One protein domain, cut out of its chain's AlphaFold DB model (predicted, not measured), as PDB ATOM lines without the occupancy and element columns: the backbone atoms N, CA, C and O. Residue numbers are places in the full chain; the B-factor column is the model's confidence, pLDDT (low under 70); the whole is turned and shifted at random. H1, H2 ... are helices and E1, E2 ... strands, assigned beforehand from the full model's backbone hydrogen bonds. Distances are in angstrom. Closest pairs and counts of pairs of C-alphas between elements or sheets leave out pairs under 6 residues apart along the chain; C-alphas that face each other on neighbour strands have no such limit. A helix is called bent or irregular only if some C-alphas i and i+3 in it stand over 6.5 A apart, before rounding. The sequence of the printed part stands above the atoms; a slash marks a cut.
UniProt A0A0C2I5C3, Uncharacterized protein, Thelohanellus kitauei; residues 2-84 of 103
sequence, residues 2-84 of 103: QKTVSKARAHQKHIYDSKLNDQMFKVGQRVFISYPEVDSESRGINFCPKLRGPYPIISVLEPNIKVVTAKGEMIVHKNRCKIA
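AT A GLANCE: This is residues 2 to 84 of the 103 residues of an uncharacterized protein of Thelohanellus kitauei (UniProt A0A0C2I5C3). A small, strongly twisted sheet folds back on itself at the long, bent strand E2, with the leaf E4 E3 facing the leaf E1 E5. Helix H1 lies off the sheet, and the loop of residues 36 to 49 reaches out towards the end where H1 begins. The printed part has 83 residues, in the order H1 E1 E2 E3 E4 E5; the sheet, E4 E3 E2 E1 E5, is antiparallel and the class is mixed. It is only just compact, close to loose, with a radius of gyration of the C-alphas of 13.7 A and spans of 41 by 27 by 18 A.

HOW THE PARTS SIT: H1, residues 2 to 18, is not on the sheet; its closest C-alpha pair with E4, residues 72 to 77, is Tyr 16 and His 77, 7.8 A. Every O i to N i+4 pair in H1 is within hydrogen-bond range. E1, residues 30 to 35, and E2, residues 50 to 61, form a hairpin, with N 33 and O 52 at 2.8 A. E2 bends by 93 degrees at residue 58, pairing with E1 over 50 to 56 and with E3, residues 64 to 69, over 57 to 61, where N 64 and O 61 are 2.7 A apart. E3 and E4 form a hairpin, with N 65 and O 76 at 2.8 A; E1 to E4 are a meander, each strand the antiparallel neighbour of the one before. Edge strand E5, residues 81 to 83, pairs with E1, N 32 and O 82 at 2.8 A.

IN THESE COORDINATES: H1 begins at C-alpha 2, (-44.644, -28.146, 2.659), and measures 24.6 A. E2 measures 23.8 A, E4 16.5 A, E1 16.2 A, E3 15.4 A and E5 6.6 A, ending at C-alpha 83, (-38.145, -50.336, 26.119).

THE WHOLE: The C-alphas farthest apart, of Gly 28 and Arg 43, are 41.0 A apart. The printed part has no cut; the links H1 to E1 and E1 to E2 are long. Confidence is under 70 in 32 residues, among them 2 to 10 and 36 to 49.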
ATOM      1  N   GLN A   2     -45.819 -27.257   2.485       50.47
ATOM      2  CA  GLN A   2     -44.644 -28.146   2.659       50.47
ATOM      3  C   GLN A   2     -43.497 -27.572   3.525       50.47
ATOM      4  O   GLN A   2     -42.903 -28.305   4.310       50.47
ATOM      5  N   LYS A   3     -43.201 -26.264   3.447       53.50
ATOM      6  CA  LYS A   3     -42.089 -25.641   4.204       53.50
ATOM      7  C   LYS A   3     -42.249 -25.728   5.732       53.50
ATOM      8  O   LYS A   3     -41.247 -25.781   6.443       53.50
ATOM      9  N   THR A   4     -43.479 -25.750   6.240       57.47
ATOM     10  CA  THR A   4     -43.773 -25.781   7.682       57.47
ATOM     11  C   THR A   4     -43.535 -27.171   8.275       57.47
ATOM     12  O   THR A   4     -42.962 -27.295   9.354       57.47
ATOM     13  N   VAL A   5     -43.883 -28.221   7.522       58.69
ATOM     14  CA  VAL A   5     -43.696 -29.625   7.922       58.69
ATOM     15  C   VAL A   5     -42.211 -29.985   7.998       58.69
ATOM     16  O   VAL A   5     -41.768 -30.591   8.973       58.69
ATOM     17  N   SER A   6     -41.414 -29.552   7.016       62.53
ATOM     18  CA  SER A   6     -39.964 -29.786   7.000       62.53
ATOM     19  C   SER A   6     -39.262 -29.126   8.188       62.53
ATOM     20  O   SER A   6     -38.407 -29.745   8.820       62.53
ATOM     21  N   LYS A   7     -39.660 -27.891   8.537       66.94
ATOM     22  CA  LYS A   7     -39.131 -27.172   9.705       66.94
ATOM     23  C   LYS A   7     -39.511 -27.850  11.020       66.94
ATOM     24  O   LYS A   7     -38.652 -28.010  11.881       66.94
ATOM     25  N   ALA A   8     -40.755 -28.300  11.161       63.91
ATOM     26  CA  ALA A   8     -41.198 -28.993  12.367       63.91
ATOM     27  C   ALA A   8     -40.504 -30.356  12.550       63.91
ATOM     28  O   ALA A   8     -40.064 -30.687  13.651       63.91
ATOM     29  N   ARG A   9     -40.300 -31.108  11.456       65.38
ATOM     30  CA  ARG A   9     -39.523 -32.357  11.464       65.38
ATOM     31  C   ARG A   9     -38.065 -32.121  11.865       65.38
ATOM     32  O   ARG A   9     -37.521 -32.891  12.654       65.38
ATOM     33  N   ALA A  10     -37.442 -31.062  11.346       69.62
ATOM     34  CA  ALA A  10     -36.074 -30.685  11.700       69.62
ATOM     35  C   ALA A  10     -35.960 -30.259  13.173       69.62
ATOM     36  O   ALA A  10     -35.033 -30.680  13.861       69.62
ATOM     37  N   HIS A  11     -36.930 -29.495  13.679       71.94
ATOM     38  CA  HIS A  11     -36.967 -29.064  15.074       71.94
ATOM     39  C   HIS A  11     -37.129 -30.243  16.046       71.94
ATOM     40  O   HIS A  11     -36.393 -30.334  17.024       71.94
ATOM     41  N   GLN A  12     -38.011 -31.207  15.756       64.19
ATOM     42  CA  GLN A  12     -38.122 -32.417  16.579       64.19
ATOM     43  C   GLN A  12     -36.871 -33.290  16.515       64.19
ATOM     44  O   GLN A  12     -36.446 -33.798  17.548       64.19
ATOM     45  N   LYS A  13     -36.264 -33.448  15.328       67.50
ATOM     46  CA  LYS A  13     -34.971 -34.134  15.209       67.50
ATOM     47  C   LYS A  13     -33.945 -33.476  16.131       67.50
ATOM     48  O   LYS A  13     -33.311 -34.180  16.899       67.50
ATOM     49  N   HIS A  14     -33.864 -32.147  16.125       70.25
ATOM     50  CA  HIS A  14     -32.976 -31.411  17.017       70.25
ATOM     51  C   HIS A  14     -33.285 -31.680  18.497       70.25
ATOM     52  O   HIS A  14     -32.384 -32.052  19.230       70.25
ATOM     53  N   ILE A  15     -34.550 -31.625  18.935       68.38
ATOM     54  CA  ILE A  15     -34.921 -31.949  20.328       68.38
ATOM     55  C   ILE A  15     -34.527 -33.383  20.710       68.38
ATOM     56  O   ILE A  15     -34.052 -33.618  21.825       68.38
ATOM     57  N   TYR A  16     -34.730 -34.350  19.812       64.25
ATOM     58  CA  TYR A  16     -34.321 -35.731  20.052       64.25
ATOM     59  C   TYR A  16     -32.807 -35.904  20.044       64.25
ATOM     60  O   TYR A  16     -32.328 -36.750  20.779       64.25
ATOM     61  N   ASP A  17     -32.058 -35.130  19.270       63.62
ATOM     62  CA  ASP A  17     -30.598 -35.203  19.267       63.62
ATOM     63  C   ASP A  17     -30.000 -34.473  20.491       63.62
ATOM     64  O   ASP A  17     -28.964 -34.880  21.007       63.62
ATOM     65  N   SER A  18     -30.661 -33.422  20.998       62.78
ATOM     66  CA  SER A  18     -30.163 -32.578  22.097       62.78
ATOM     67  C   SER A  18     -30.406 -33.134  23.501       62.78
ATOM     68  O   SER A  18     -29.721 -32.727  24.436       62.78
ATOM     69  N   LYS A  19     -31.391 -34.020  23.701       61.44
ATOM     70  CA  LYS A  19     -31.661 -34.583  25.034       61.44
ATOM     71  C   LYS A  19     -30.722 -35.751  25.328       61.44
ATOM     72  O   LYS A  19     -30.772 -36.772  24.641       61.44
ATOM     73  N   LEU A  20     -29.922 -35.627  26.386       57.44
ATOM     74  CA  LEU A  20     -29.235 -36.773  26.975       57.44
ATOM     75  C   LEU A  20     -30.273 -37.818  27.393       57.44
ATOM     76  O   LEU A  20     -31.283 -37.509  28.022       57.44
ATOM     77  N   ASN A  21     -30.031 -39.049  26.972       66.38
ATOM     78  CA  ASN A  21     -30.821 -40.204  27.347       66.38
ATOM     79  C   ASN A  21     -29.844 -41.270  27.811       66.38
ATOM     80  O   ASN A  21     -29.152 -41.884  26.993       66.38
ATOM     81  N   ASP A  22     -29.787 -41.441  29.125       72.50
ATOM     82  CA  ASP A  22     -28.925 -42.408  29.805       72.50
ATOM     83  C   ASP A  22     -29.457 -43.845  29.697       72.50
ATOM     84  O   ASP A  22     -28.852 -44.785  30.211       72.50
ATOM     85  N   GLN A  23     -30.590 -44.047  29.011       79.19
ATOM     86  CA  GLN A  23     -31.133 -45.375  28.774       79.19
ATOM     87  C   GLN A  23     -30.179 -46.191  27.897       79.19
ATOM     88  O   GLN A  23     -30.050 -45.950  26.697       79.19
ATOM     89  N   MET A  24     -29.561 -47.207  28.498       82.94
ATOM     90  CA  MET A  24     -28.755 -48.187  27.778       82.94
ATOM     91  C   MET A  24     -29.659 -49.241  27.136       82.94
ATOM     92  O   MET A  24     -30.437 -49.913  27.821       82.94
ATOM     93  N   PHE A  25     -29.531 -49.402  25.822       86.94
ATOM     94  CA  PHE A  25     -30.216 -50.439  25.057       86.94
ATOM     95  C   PHE A  25     -29.279 -51.620  24.805       86.94
ATOM     96  O   PHE A  25     -28.070 -51.450  24.648       86.94
ATOM     97  N   LYS A  26     -29.835 -52.832  24.757       88.94
ATOM     98  CA  LYS A  26     -29.085 -54.068  24.503       88.94
ATOM     99  C   LYS A  26     -29.667 -54.824  23.315       88.94
ATOM    100  O   LYS A  26     -30.878 -54.816  23.088       88.94
ATOM    101  N   VAL A  27     -28.799 -55.512  22.578       90.50
ATOM    102  CA  VAL A  27     -29.214 -56.445  21.522       90.50
ATOM    103  C   VAL A  27     -30.118 -57.527  22.123       90.50
ATOM    104  O   VAL A  27     -29.898 -57.972  23.248       90.50
ATOM    105  N   GLY A  28     -31.174 -57.900  21.401       86.69
ATOM    106  CA  GLY A  28     -32.195 -58.850  21.851       86.69
ATOM    107  C   GLY A  28     -33.344 -58.226  22.648       86.69
ATOM    108  O   GLY A  28     -34.413 -58.829  22.741       86.69
ATOM    109  N   GLN A  29     -33.194 -57.001  23.168       89.50
ATOM    110  CA  GLN A  29     -34.313 -56.294  23.793       89.50
ATOM    111  C   GLN A  29     -35.367 -55.897  22.760       89.50
ATOM    112  O   GLN A  29     -35.083 -55.669  21.583       89.50
ATOM    113  N   ARG A  30     -36.608 -55.777  23.228       90.12
ATOM    114  CA  ARG A  30     -37.737 -55.311  22.431       90.12
ATOM    115  C   ARG A  30     -38.044 -53.853  22.747       90.12
ATOM    116  O   ARG A  30     -38.072 -53.463  23.912       90.12
ATOM    117  N   VAL A  31     -38.300 -53.050  21.719       89.50
ATOM    118  CA  VAL A  31     -38.593 -51.618  21.859       89.50
ATOM    119  C   VAL A  31     -39.816 -51.195  21.056       89.50
ATOM    120  O   VAL A  31     -40.081 -51.694  19.964       89.50
ATOM    121  N   PHE A  32     -40.552 -50.233  21.596       89.00
ATOM    122  CA  PHE A  32     -41.524 -49.442  20.860       89.00
ATOM    123  C   PHE A  32     -40.845 -48.221  20.248       89.00
ATOM    124  O   PHE A  32     -40.018 -47.573  20.889       89.00
ATOM    125  N   ILE A  33     -41.222 -47.884  19.021       87.31
ATOM    126  CA  ILE A  33     -40.640 -46.783  18.255       87.31
ATOM    127  C   ILE A  33     -41.689 -45.702  18.056       87.31
ATOM    128  O   ILE A  33     -42.786 -45.969  17.569       87.31
ATOM    129  N   SER A  34     -41.326 -44.476  18.415       84.12
ATOM    130  CA  SER A  34     -42.116 -43.268  18.207       84.12
ATOM    131  C   SER A  34     -41.991 -42.788  16.761       84.12
ATOM    132  O   SER A  34     -40.903 -42.401  16.314       84.12
ATOM    133  N   TYR A  35     -43.102 -42.798  16.022       75.81
ATOM    134  CA  TYR A  35     -43.191 -42.211  14.686       75.81
ATOM    135  C   TYR A  35     -43.859 -40.834  14.761       75.81
ATOM    136  O   TYR A  35     -44.925 -40.721  15.366       75.81
ATOM    137  N   PRO A  36     -43.270 -39.791  14.151       65.56
ATOM    138  CA  PRO A  36     -43.954 -38.517  14.003       65.56
ATOM    139  C   PRO A  36     -45.074 -38.679  12.966       65.56
ATOM    140  O   PRO A  36     -44.796 -38.942  11.797       65.56
ATOM    141  N   GLU A  37     -46.328 -38.528  13.383       59.16
ATOM    142  CA  GLU A  37     -47.453 -38.300  12.471       59.16
ATOM    143  C   GLU A  37     -47.774 -36.803  12.475       59.16
ATOM    144  O   GLU A  37     -47.842 -36.176  13.531       59.16
ATOM    145  N   VAL A  38     -47.903 -36.223  11.281       54.28
ATOM    146  CA  VAL A  38     -48.432 -34.869  11.112       54.28
ATOM    147  C   VAL A  38     -49.940 -35.038  11.011       54.28
ATOM    148  O   VAL A  38     -50.411 -35.592  10.020       54.28
ATOM    149  N   ASP A  39     -50.682 -34.607  12.023       49.62
ATOM    150  CA  ASP A  39     -52.133 -34.511  11.906       49.62
ATOM    151  C   ASP A  39     -52.456 -33.352  10.950       49.62
ATOM    152  O   ASP A  39     -52.118 -32.195  11.214       49.62
ATOM    153  N   SER A  40     -52.989 -33.678   9.773       48.97
ATOM    154  CA  SER A  40     -53.323 -32.705   8.729       48.97
ATOM    155  C   SER A  40     -54.699 -32.065   8.912       48.97
ATOM    156  O   SER A  40     -55.002 -31.117   8.191       48.97
ATOM    157  N   GLU A  41     -55.530 -32.563   9.835       52.12
ATOM    158  CA  GLU A  41     -56.934 -32.143   9.968       52.12
ATOM    159  C   GLU A  41     -57.175 -31.144  11.106       52.12
ATOM    160  O   GLU A  41     -58.110 -30.343  11.046       52.12
ATOM    161  N   SER A  42     -56.312 -31.112  12.120       47.31
ATOM    162  CA  SER A  42     -56.455 -30.169  13.231       47.31
ATOM    163  C   SER A  42     -55.650 -28.890  12.995       47.31
ATOM    164  O   SER A  42     -54.489 -28.921  12.598       47.31
ATOM    165  N   ARG A  43     -56.248 -27.727  13.293       44.53
ATOM    166  CA  ARG A  43     -55.666 -26.368  13.165       44.53
ATOM    167  C   ARG A  43     -54.474 -26.087  14.108       44.53
ATOM    168  O   ARG A  43     -54.206 -24.940  14.449       44.53
ATOM    169  N   GLY A  44     -53.757 -27.122  14.530       48.88
ATOM    170  CA  GLY A  44     -52.545 -27.088  15.332       48.88
ATOM    171  C   GLY A  44     -51.705 -28.315  14.997       48.88
ATOM    172  O   GLY A  44     -52.237 -29.411  14.844       48.88
ATOM    173  N   ILE A  45     -50.391 -28.131  14.853       48.72
ATOM    174  CA  ILE A  45     -49.459 -29.208  14.509       48.72
ATOM    175  C   ILE A  45     -49.237 -30.087  15.753       48.72
ATOM    176  O   ILE A  45     -48.192 -30.033  16.400       48.72
ATOM    177  N   ASN A  46     -50.243 -30.876  16.121       47.47
ATOM    178  CA  ASN A  46     -50.153 -31.821  17.222       47.47
ATOM    179  C   ASN A  46     -49.537 -33.118  16.696       47.47
ATOM    180  O   ASN A  46     -50.219 -34.015  16.212       47.47
ATOM    181  N   PHE A  47     -48.210 -33.208  16.781       53.41
ATOM    182  CA  PHE A  47     -47.501 -34.466  16.576       53.41
ATOM    183  C   PHE A  47     -47.780 -35.389  17.765       53.41
ATOM    184  O   PHE A  47     -47.041 -35.359  18.748       53.41
ATOM    185  N   CYS A  48     -48.832 -36.204  17.698       53.50
ATOM    186  CA  CYS A  48     -49.047 -37.290  18.653       53.50
ATOM    187  C   CYS A  48     -48.163 -38.482  18.246       53.50
ATOM    188  O   CYS A  48     -48.463 -39.144  17.250       53.50
ATOM    189  N   PRO A  49     -47.058 -38.777  18.961       60.72
ATOM    190  CA  PRO A  49     -46.188 -39.884  18.592       60.72
ATOM    191  C   PRO A  49     -46.910 -41.219  18.792       60.72
ATOM    192  O   PRO A  49     -47.066 -41.686  19.923       60.72
ATOM    193  N   LYS A  50     -47.316 -41.875  17.700       70.69
ATOM    194  CA  LYS A  50     -47.783 -43.264  17.774       70.69
ATOM    195  C   LYS A  50     -46.580 -44.175  17.977       70.69
ATOM    196  O   LYS A  50     -45.684 -44.258  17.132       70.69
ATOM    197  N   LEU A  51     -46.572 -44.856  19.118       79.19
ATOM    198  CA  LEU A  51     -45.623 -45.918  19.416       79.19
ATOM    199  C   LEU A  51     -46.026 -47.168  18.626       79.19
ATOM    200  O   LEU A  51     -47.154 -47.636  18.748       79.19
ATOM    201  N   ARG A  52     -45.114 -47.715  17.818       82.25
ATOM    202  CA  ARG A  52     -45.309 -49.003  17.129       82.25
ATOM    203  C   ARG A  52     -44.254 -50.003  17.582       82.25
ATOM    204  O   ARG A  52     -43.128 -49.611  17.878       82.25
ATOM    205  N   GLY A  53     -44.611 -51.281  17.631       84.00
ATOM    206  CA  GLY A  53     -43.756 -52.355  18.135       84.00
ATOM    207  C   GLY A  53     -44.577 -53.382  18.917       84.00
ATOM    208  O   GLY A  53     -45.803 -53.365  18.806       84.00
ATOM    209  N   PRO A  54     -43.938 -54.246  19.720       89.31
ATOM    210  CA  PRO A  54     -42.508 -54.262  20.042       89.31
ATOM    211  C   PRO A  54     -41.622 -54.825  18.917       89.31
ATOM    212  O   PRO A  54     -41.907 -55.889  18.374       89.31
ATOM    213  N   TYR A  55     -40.512 -54.151  18.612       90.94
ATOM    214  CA  TYR A  55     -39.518 -54.595  17.627       90.94
ATOM    215  C   TYR A  55     -38.225 -55.058  18.307       90.94
ATOM    216  O   TYR A  55     -37.775 -54.385  19.239       90.94
ATOM    217  N   PRO A  56     -37.612 -56.172  17.870       91.44
ATOM    218  CA  PRO A  56     -36.338 -56.632  18.410       91.44
ATOM    219  C   PRO A  56     -35.174 -55.746  17.943       91.44
ATOM    220  O   PRO A  56     -35.078 -55.382  16.767       91.44
ATOM    221  N   ILE A  57     -34.271 -55.432  18.873       92.94
ATOM    222  CA  ILE A  57     -32.995 -54.773  18.602       92.94
ATOM    223  C   ILE A  57     -31.995 -55.812  18.105       92.94
ATOM    224  O   ILE A  57     -31.738 -56.801  18.790       92.94
ATOM    225  N   ILE A  58     -31.392 -55.550  16.948       93.81
ATOM    226  CA  ILE A  58     -30.364 -56.410  16.344       93.81
ATOM    227  C   ILE A  58     -28.955 -55.825  16.447       93.81
ATOM    228  O   ILE A  58     -27.983 -56.567  16.404       93.81
ATOM    229  N   SER A  59     -28.825 -54.507  16.602       92.94
ATOM    230  CA  SER A  59     -27.534 -53.851  16.817       92.94
ATOM    231  C   SER A  59     -27.726 -52.521  17.540       92.94
ATOM    232  O   SER A  59     -28.745 -51.850  17.362       92.94
ATOM    233  N   VAL A  60     -26.751 -52.141  18.362       91.44
ATOM    234  CA  VAL A  60     -26.719 -50.869  19.088       91.44
ATOM    235  C   VAL A  60     -25.423 -50.160  18.709       91.44
ATOM    236  O   VAL A  60     -24.339 -50.670  18.975       91.44
ATOM    237  N   LEU A  61     -25.549 -48.998  18.072       88.12
ATOM    238  CA  LEU A  61     -24.453 -48.106  17.705       88.12
ATOM    239  C   LEU A  61     -24.799 -46.706  18.213       88.12
ATOM    240  O   LEU A  61     -25.330 -45.884  17.466       88.12
ATOM    241  N   GLU A  62     -24.554 -46.469  19.501       83.31
ATOM    242  CA  GLU A  62     -24.952 -45.246  20.206       83.31
ATOM    243  C   GLU A  62     -24.622 -43.961  19.411       83.31
ATOM    244  O   GLU A  62     -23.501 -43.813  18.922       83.31
ATOM    245  N   PRO A  63     -25.585 -43.028  19.257       84.81
ATOM    246  CA  PRO A  63     -26.932 -43.015  19.848       84.81
ATOM    247  C   PRO A  63     -28.011 -43.713  18.987       84.81
ATOM    248  O   PRO A  63     -29.209 -43.562  19.235       84.81
ATOM    249  N   ASN A  64     -27.618 -44.442  17.944       89.81
ATOM    250  CA  ASN A  64     -28.510 -45.123  17.011       89.81
ATOM    251  C   ASN A  64     -28.696 -46.604  17.362       89.81
ATOM    252  O   ASN A  64     -27.792 -47.303  17.808       89.81
ATOM    253  N   ILE A  65     -29.891 -47.115  17.107       91.56
ATOM    254  CA  ILE A  65     -30.269 -48.500  17.366       91.56
ATOM    255  C   ILE A  65     -30.839 -49.074  16.080       91.56
ATOM    256  O   ILE A  65     -31.699 -48.463  15.443       91.56
ATOM    257  N   LYS A  66     -30.373 -50.261  15.704       93.38
ATOM    258  CA  LYS A  66     -30.893 -51.010  14.568       93.38
ATOM    259  C   LYS A  66     -31.928 -52.017  15.059       93.38
ATOM    260  O   LYS A  66     -31.647 -52.844  15.928       93.38
ATOM    261  N   VAL A  67     -33.120 -51.950  14.486       92.50
ATOM    262  CA  VAL A  67     -34.260 -52.816  14.801       92.50
ATOM    263  C   VAL A  67     -34.729 -53.559  13.558       92.50
ATOM    264  O   VAL A  67     -34.534 -53.085  12.436       92.50
ATOM    265  N   VAL A  68     -35.410 -54.686  13.753       89.88
ATOM    266  CA  VAL A  68     -36.128 -55.377  12.673       89.88
ATOM    267  C   VAL A  68     -37.615 -55.085  12.796       89.88
ATOM    268  O   VAL A  68     -38.238 -55.347  13.824       89.88
ATOM    269  N   THR A  69     -38.195 -54.535  11.737       87.56
ATOM    270  CA  THR A  69     -39.636 -54.297  11.625       87.56
ATOM    271  C   THR A  69     -40.241 -55.186  10.543       87.56
ATOM    272  O   THR A  69     -39.523 -55.782   9.746       87.56
ATOM    273  N   ALA A  70     -41.572 -55.211  10.444       81.00
ATOM    274  CA  ALA A  70     -42.269 -55.898   9.351       81.00
ATOM    275  C   ALA A  70     -41.899 -55.360   7.951       81.00
ATOM    276  O   ALA A  70     -42.121 -56.038   6.955       81.00
ATOM    277  N   LYS A  71     -41.340 -54.144   7.865       82.38
ATOM    278  CA  LYS A  71     -40.883 -53.520   6.613       82.38
ATOM    279  C   LYS A  71     -39.389 -53.732   6.346       82.38
ATOM    280  O   LYS A  71     -38.862 -53.158   5.400       82.38
ATOM    281  N   GLY A  72     -38.714 -54.512   7.189       88.50
ATOM    282  CA  GLY A  72     -37.274 -54.729   7.148       88.50
ATOM    283  C   GLY A  72     -36.524 -54.014   8.268       88.50
ATOM    284  O   GLY A  72     -37.101 -53.563   9.268       88.50
ATOM    285  N   GLU A  73     -35.207 -53.953   8.102       91.62
ATOM    286  CA  GLU A  73     -34.294 -53.345   9.060       91.62
ATOM    287  C   GLU A  73     -34.404 -51.818   9.050       91.62
ATOM    288  O   GLU A  73     -34.497 -51.184   8.000       91.62
ATOM    289  N   MET A  74     -34.365 -51.208  10.231       89.75
ATOM    290  CA  MET A  74     -34.439 -49.759  10.376       89.75
ATOM    291  C   MET A  74     -33.467 -49.276  11.447       89.75
ATOM    292  O   MET A  74     -33.328 -49.899  12.498       89.75
ATOM    293  N   ILE A  75     -32.827 -48.137  11.189       90.94
ATOM    294  CA  ILE A  75     -31.961 -47.443  12.146       90.94
ATOM    295  C   ILE A  75     -32.754 -46.292  12.767       90.94
ATOM    296  O   ILE A  75     -33.338 -45.469  12.058       90.94
ATOM    297  N   VAL A  76     -32.793 -46.238  14.098       87.75
ATOM    298  CA  VAL A  76     -33.579 -45.272  14.867       87.75
ATOM    299  C   VAL A  76     -32.746 -44.709  16.011       87.75
ATOM    300  O   VAL A  76     -32.082 -45.450  16.724       87.75
ATOM    301  N   HIS A  77     -32.817 -43.397  16.218       88.06
ATOM    302  CA  HIS A  77     -32.182 -42.749  17.363       88.06
ATOM    303  C   HIS A  77     -32.804 -43.224  18.683       88.06
ATOM    304  O   HIS A  77     -34.033 -43.283  18.801       88.06
ATOM    305  N   LYS A  78     -31.986 -43.479  19.706       86.62
ATOM    306  CA  LYS A  78     -32.413 -44.031  21.000       86.62
ATOM    307  C   LYS A  78     -33.532 -43.246  21.685       86.62
ATOM    308  O   LYS A  78     -34.403 -43.833  22.312       86.62
ATOM    309  N   ASN A  79     -33.596 -41.930  21.474       85.06
ATOM    310  CA  ASN A  79     -34.640 -41.060  22.046       85.06
ATOM    311  C   ASN A  79     -36.029 -41.268  21.439       85.06
ATOM    312  O   ASN A  79     -37.029 -40.792  21.975       85.06
ATOM    313  N   ARG A  80     -36.103 -41.982  20.316       83.75
ATOM    314  CA  ARG A  80     -37.360 -42.405  19.702       83.75
ATOM    315  C   ARG A  80     -37.738 -43.831  20.089       83.75
ATOM    316  O   ARG A  80     -38.809 -44.281  19.688       83.75
ATOM    317  N   CYS A  81     -36.900 -44.518  20.859       86.75
ATOM    318  CA  CYS A  81     -37.130 -45.869  21.333       86.75
ATOM    319  C   CYS A  81     -37.585 -45.841  22.797       86.75
ATOM    320  O   CYS A  81     -37.048 -45.108  23.625       86.75
ATOM    321  N   LYS A  82     -38.571 -46.671  23.128       87.19
ATOM    322  CA  LYS A  82     -38.981 -46.973  24.502       87.19
ATOM    323  C   LYS A  82     -38.880 -48.472  24.716       87.19
ATOM    324  O   LYS A  82     -39.379 -49.230  23.888       87.19
ATOM    325  N   ILE A  83     -38.249 -48.908  25.802       86.69
ATOM    326  CA  ILE A  83     -38.145 -50.336  26.119       86.69
ATOM    327  C   ILE A  83     -39.548 -50.912  26.308       86.69
ATOM    328  O   ILE A  83     -40.380 -50.355  27.025       86.69
ATOM    329  N   ALA A  84     -39.819 -52.024  25.629       84.31
ATOM    330  CA  ALA A  84     -41.005 -52.816  25.872       84.31
ATOM    331  C   ALA A  84     -40.745 -53.656  27.122       84.31
ATOM    332  O   ALA A  84     -40.123 -54.715  27.053       84.31
TER     333      ALA A  84